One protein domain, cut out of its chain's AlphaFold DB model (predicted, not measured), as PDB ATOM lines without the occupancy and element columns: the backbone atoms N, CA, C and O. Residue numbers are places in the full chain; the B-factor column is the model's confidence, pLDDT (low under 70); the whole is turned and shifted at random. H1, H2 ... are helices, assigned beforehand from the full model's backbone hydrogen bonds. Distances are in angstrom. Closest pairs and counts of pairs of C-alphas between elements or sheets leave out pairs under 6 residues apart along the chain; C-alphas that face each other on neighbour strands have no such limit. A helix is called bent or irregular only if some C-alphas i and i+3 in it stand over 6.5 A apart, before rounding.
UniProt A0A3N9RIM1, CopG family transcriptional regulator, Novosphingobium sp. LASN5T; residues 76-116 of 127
ATOM      1  N   ASP A  76      12.999 -16.357 -39.363       94.62
ATOM      2  CA  ASP A  76      14.134 -15.925 -38.550       94.62
ATOM      3  C   ASP A  76      14.031 -16.398 -37.091       94.62
ATOM      4  O   ASP A  76      14.998 -16.930 -36.546       94.62
ATOM      5  N   LEU A  77      12.849 -16.287 -36.475       93.81
ATOM      6  CA  LEU A  77      12.613 -16.756 -35.104       93.81
ATOM      7  C   LEU A  77      12.649 -18.284 -35.002       93.81
ATOM      8  O   LEU A  77      13.155 -18.838 -34.021       93.81
ATOM      9  N   ARG A  78      12.130 -18.985 -36.015       91.25
ATOM     10  CA  ARG A  78      12.179 -20.454 -36.073       91.25
ATOM     11  C   ARG A  78      13.612 -20.959 -36.236       91.25
ATOM     12  O   ARG A  78      14.006 -21.894 -35.535       91.25
ATOM     13  N   ASP A  79      14.388 -20.311 -37.097       94.31
ATOM     14  CA  ASP A  79      15.796 -20.624 -37.334       94.31
ATOM     15  C   ASP A  79      16.646 -20.315 -36.100       94.31
ATOM     16  O   ASP A  79      17.508 -21.107 -35.726       94.31
ATOM     17  N   GLU A  80      16.365 -19.208 -35.409       95.88
ATOM     18  CA  GLU A  80      16.973 -18.869 -34.120       95.88
ATOM     19  C   GLU A  80      16.722 -19.953 -33.072       95.88
ATOM     20  O   GLU A  80      17.657 -20.429 -32.423       95.88
ATOM     21  N   LEU A  81      15.467 -20.383 -32.922       94.44
ATOM     22  CA  LEU A  81      15.116 -21.431 -31.971       94.44
ATOM     23  C   LEU A  81      15.810 -22.756 -32.312       94.44
ATOM     24  O   LEU A  81      16.303 -23.439 -31.410       94.44
ATOM     25  N   LEU A  82      15.863 -23.120 -33.596       94.94
ATOM     26  CA  LEU A  82      16.581 -24.309 -34.054       94.94
ATOM     27  C   LEU A  82      18.075 -24.197 -33.748       94.94
ATOM     28  O   LEU A  82      18.651 -25.124 -33.178       94.94
ATOM     29  N   ARG A  83      18.695 -23.057 -34.063       97.56
ATOM     30  CA  ARG A  83      20.122 -22.828 -33.824       97.56
ATOM     31  C   ARG A  83      20.474 -22.970 -32.349       97.56
ATOM     32  O   ARG A  83      21.392 -23.717 -32.035       97.56
ATOM     33  N   ARG A  84      19.689 -22.377 -31.443       97.62
ATOM     34  CA  ARG A  84      19.895 -22.521 -29.989       97.62
ATOM     35  C   ARG A  84      19.788 -23.966 -29.511       97.62
ATOM     36  O   ARG A  84      20.550 -24.388 -28.646       97.62
ATOM     37  N   LYS A  85      18.855 -24.745 -30.071       96.31
ATOM     38  CA  LYS A  85      18.737 -26.181 -29.762       96.31
ATOM     39  C   LYS A  85      19.972 -26.955 -30.225       96.31
ATOM     40  O   LYS A  85      20.468 -27.796 -29.481       96.31
ATOM     41  N   LEU A  86      20.484 -26.654 -31.420       97.31
ATOM     42  CA  LEU A  86      21.700 -27.275 -31.949       97.31
ATOM     43  C   LEU A  86      22.938 -26.882 -31.137       97.31
ATOM     44  O   LEU A  86      23.728 -27.752 -30.783       97.31
ATOM     45  N   GLU A  87      23.086 -25.603 -30.795       97.69
ATOM     46  CA  GLU A  87      24.163 -25.103 -29.933       97.69
ATOM     47  C   GLU A  87      24.159 -25.818 -28.584       97.69
ATOM     48  O   GLU A  87      25.190 -26.350 -28.173       97.69
ATOM     49  N   ARG A  88      22.987 -25.939 -27.947       96.50
ATOM     50  CA  ARG A  88      22.847 -26.699 -26.705       96.50
ATOM     51  C   ARG A  88      23.250 -28.166 -26.874       96.50
ATOM     52  O   ARG A  88      23.980 -28.696 -26.043       96.50
ATOM     53  N   GLY A  89      22.831 -28.809 -27.963       95.12
ATOM     54  CA  GLY A  89      23.246 -30.177 -28.275       95.12
ATOM     55  C   GLY A  89      24.765 -30.306 -28.431       95.12
ATOM     56  O   GLY A  89      25.371 -31.224 -27.883       95.12
ATOM     57  N   LEU A  90      25.413 -29.356 -29.111       97.12
ATOM     58  CA  LEU A  90      26.873 -29.323 -29.247       97.12
ATOM     59  C   LEU A  90      27.578 -29.099 -27.902       97.12
ATOM     60  O   LEU A  90      28.630 -29.691 -27.660       97.12
ATOM     61  N   GLU A  91      27.026 -28.264 -27.024       97.06
ATOM     62  CA  GLU A  91      27.524 -28.096 -25.653       97.06
ATOM     63  C   GLU A  91      27.411 -29.388 -24.840       97.06
ATOM     64  O   GLU A  91      28.341 -29.734 -24.112       97.06
ATOM     65  N   ASP A  92      26.300 -30.116 -24.976       96.44
ATOM     66  CA  ASP A  92      26.100 -31.412 -24.325       96.44
ATOM     67  C   ASP A  92      27.130 -32.439 -24.817       96.44
ATOM     68  O   ASP A  92      27.752 -33.112 -23.994       96.44
ATOM     69  N   VAL A  93      27.417 -32.479 -26.124       95.50
ATOM     70  CA  VAL A  93      28.494 -33.312 -26.696       95.50
ATOM     71  C   VAL A  93      29.857 -32.937 -26.116       95.50
ATOM     72  O   VAL A  93      30.570 -33.808 -25.618       95.50
ATOM     73  N   LYS A  94      30.222 -31.648 -26.132       96.00
ATOM     74  CA  LYS A  94      31.515 -31.170 -25.603       96.00
ATOM     75  C   LYS A  94      31.691 -31.486 -24.120       96.00
ATOM     76  O   LYS A  94      32.803 -31.754 -23.681       96.00
ATOM     77  N   ALA A  95      30.603 -31.449 -23.358       96.81
ATOM     78  CA  ALA A  95      30.600 -31.764 -21.936       96.81
ATOM     79  C   ALA A  95      30.446 -33.264 -21.630       96.81
ATOM     80  O   ALA A  95      30.333 -33.626 -20.459       96.81
ATOM     81  N   GLY A  96      30.394 -34.130 -22.648       95.31
ATOM     82  CA  GLY A  96      30.213 -35.571 -22.472       95.31
ATOM     83  C   GLY A  96      28.827 -35.979 -21.957       95.31
ATOM     84  O   GLY A  96      28.658 -37.114 -21.525       95.31
ATOM     85  N   ARG A  97      27.819 -35.096 -22.011       94.69
ATOM     86  CA  ARG A  97      26.419 -35.372 -21.623       94.69
ATOM     87  C   ARG A  97      25.649 -36.084 -22.741       94.69
ATOM     88  O   ARG A  97      24.547 -35.689 -23.107       94.69
ATOM     89  N   VAL A  98      26.253 -37.122 -23.306       93.50
ATOM     90  CA  VAL A  98      25.696 -37.918 -24.405       93.50
ATOM     91  C   VAL A  98      25.460 -39.350 -23.951       93.50
ATOM     92  O   VAL A  98      26.127 -39.837 -23.041       93.50
ATOM     93  N   ARG A  99      24.513 -40.032 -24.595       94.12
ATOM     94  CA  ARG A  99      24.222 -41.447 -24.348       94.12
ATOM     95  C   ARG A  99      24.576 -42.279 -25.582       94.12
ATOM     96  O   ARG A  99      24.349 -41.803 -26.698       94.12
ATOM     97  N   PRO A 100      25.105 -43.505 -25.421       95.44
ATOM     98  CA  PRO A 100      25.300 -44.420 -26.537       95.44
ATOM     99  C   PRO A 100      23.980 -44.690 -27.261       95.44
ATOM    100  O   PRO A 100      22.964 -44.978 -26.627       95.44
ATOM    101  N   ALA A 101      23.996 -44.637 -28.593       93.94
ATOM    102  CA  ALA A 101      22.789 -44.837 -29.390       93.94
ATOM    103  C   ALA A 101      22.145 -46.207 -29.121       93.94
ATOM    104  O   ALA A 101      20.933 -46.295 -28.961       93.94
ATOM    105  N   GLU A 102      22.950 -47.268 -29.016       96.19
ATOM    106  CA  GLU A 102      22.468 -48.627 -28.739       96.19
ATOM    107  C   GLU A 102      21.696 -48.722 -27.420       96.19
ATOM    108  O   GLU A 102      20.652 -49.369 -27.370       96.19
ATOM    109  N   GLU A 103      22.168 -48.037 -26.375       95.88
ATOM    110  CA  GLU A 103      21.507 -47.993 -25.069       95.88
ATOM    111  C   GLU A 103      20.148 -47.290 -25.169       95.88
ATOM    112  O   GLU A 103      19.137 -47.832 -24.722       95.88
ATOM    113  N   VAL A 104      20.110 -46.127 -25.830       95.50
ATOM    114  CA  VAL A 104      18.875 -45.362 -26.060       95.50
ATOM    115  C   VAL A 104      17.870 -46.186 -26.867       95.50
ATOM    116  O   VAL A 104      16.704 -46.287 -26.495       95.50
ATOM    117  N   PHE A 105      18.301 -46.827 -27.956       96.12
ATOM    118  CA  PHE A 105      17.410 -47.651 -28.774       96.12
ATOM    119  C   PHE A 105      16.939 -48.916 -28.050       96.12
ATOM    120  O   PHE A 105      15.792 -49.323 -28.240       96.12
ATOM    121  N   ALA A 106      17.785 -49.546 -27.232       96.44
ATOM    122  CA  ALA A 106      17.387 -50.693 -26.421       96.44
ATOM    123  C   ALA A 106      16.326 -50.301 -25.382       96.44
ATOM    124  O   ALA A 106      15.326 -51.007 -25.230       96.44
ATOM    125  N   GLU A 107      16.508 -49.158 -24.721       95.19
ATOM    126  CA  GLU A 107      15.529 -48.590 -23.796       95.19
ATOM    127  C   GLU A 107      14.203 -48.281 -24.497       95.19
ATOM    128  O   GLU A 107      13.168 -48.795 -24.069       95.19
ATOM    129  N   LEU A 108      14.235 -47.561 -25.624       93.62
ATOM    130  CA  LEU A 108      13.036 -47.239 -26.404       93.62
ATOM    131  C   LEU A 108      12.276 -48.498 -26.836       93.62
ATOM    132  O   LEU A 108      11.057 -48.559 -26.711       93.62
ATOM    133  N   ARG A 109      12.971 -49.541 -27.309       94.44
ATOM    134  CA  ARG A 109      12.325 -50.816 -27.674       94.44
ATOM    135  C   ARG A 109      11.667 -51.488 -26.472       94.44
ATOM    136  O   ARG A 109      10.571 -52.025 -26.608       94.44
ATOM    137  N   ARG A 110      12.318 -51.461 -25.305       94.12
ATOM    138  CA  ARG A 110      11.770 -52.016 -24.059       94.12
ATOM    139  C   ARG A 110      10.535 -51.245 -23.596       94.12
ATOM    140  O   ARG A 110       9.590 -51.863 -23.119       94.12
ATOM    141  N   GLU A 111      10.534 -49.923 -23.711       89.00
ATOM    142  CA  GLU A 111       9.369 -49.089 -23.391       89.00
ATOM    143  C   GLU A 111       8.216 -49.332 -24.365       89.00
ATOM    144  O   GLU A 111       7.088 -49.557 -23.939       89.00
ATOM    145  N   LEU A 112       8.503 -49.379 -25.667       88.69
ATOM    146  CA  LEU A 112       7.501 -49.636 -26.704       88.69
ATOM    147  C   LEU A 112       6.882 -51.040 -26.618       88.69
ATOM    148  O   LEU A 112       5.754 -51.226 -27.066       88.69
ATOM    149  N   ALA A 113       7.602 -52.016 -26.058       92.88
ATOM    150  CA  ALA A 113       7.095 -53.368 -25.831       92.88
ATOM    151  C   ALA A 113       6.172 -53.480 -24.605       92.88
ATOM    152  O   ALA A 113       5.448 -54.468 -24.477       92.88
ATOM    153  N   GLN A 114       6.201 -52.507 -23.688       90.56
ATOM    154  CA  GLN A 114       5.325 -52.512 -22.521       90.56
ATOM    155  C   GLN A 114       3.903 -52.091 -22.908       90.56
ATOM    156  O   GLN A 114       3.717 -51.231 -23.776       90.56
ATOM    157  N   PRO A 115       2.872 -52.671 -22.266       88.31
ATOM    158  CA  PRO A 115       1.509 -52.210 -22.465       88.31
ATOM    159  C   PRO A 115       1.404 -50.750 -22.029       88.31
ATOM    160  O   PRO A 115       1.875 -50.370 -20.955       88.31
ATOM    161  N   ARG A 116       0.775 -49.923 -22.867       83.62
ATOM    162  CA  ARG A 116       0.526 -48.530 -22.504       83.62
ATOM    163  C   ARG A 116      -0.498 -48.481 -21.368       83.62
ATOM    164  O   ARG A 116      -1.507 -49.183 -21.455       83.62
TER     165      ARG A 116
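Overview. This is residues 76 to 116 of the 127 residues of the protein "CopG family transcriptional regulator" of Novosphingobium sp. LASN5T (UniProt A0A3N9RIM1). Two separate helices make a wide, open V: H1 is the longer arm, H2 the shorter, and the link of residues 95 to 100 spans the gap between their near ends at the base. The arms do not pack on each other, the space between them is empty, and residues 113 to 116 make a short tail beyond the far end of H2. The printed part has 41 residues with two named helices, H1 then H2 along the chain, and no named strand; its class is all helix. It is extended, with a radius of gyration of the C-alphas of 14.9 A, and flat in outline, spanning 41 by 25 by 11 A.

Arrangement. From the first printed residue, H1 takes residues 76 to 94, and after a short link H2 takes residues 101 to 112. H1 and H2 are apart, with no C-alpha of the one within 8 A of the other. Residues 76 to 88 and 91 to 94 of H1 stand free, as do residues 99 to 116, of which 101 to 112 belong to H2. In both H1 and H2 every O i to N i+4 pair is within hydrogen-bond range.

Along the chain. H1, Asp 76 to Lys 94, measures 26.5 A from its first C-alpha at (14.134, -15.925, -38.550) to its last at (31.515, -31.170, -25.603). H2, Ala 101 to Leu 112, measures 16.2 A and ends with C-alpha 112 at (7.501, -49.636, -26.704). Neither helix is bent.

Size, cuts and confidence. The two C-alphas farthest apart are those of Asp 76 and Pro 115, at 41.6 A. The printed part has no cut, and the link from H1 to H2 is short, with 6 residues. The mean pLDDT of the printed part is 94.5, and no printed residue is under 70.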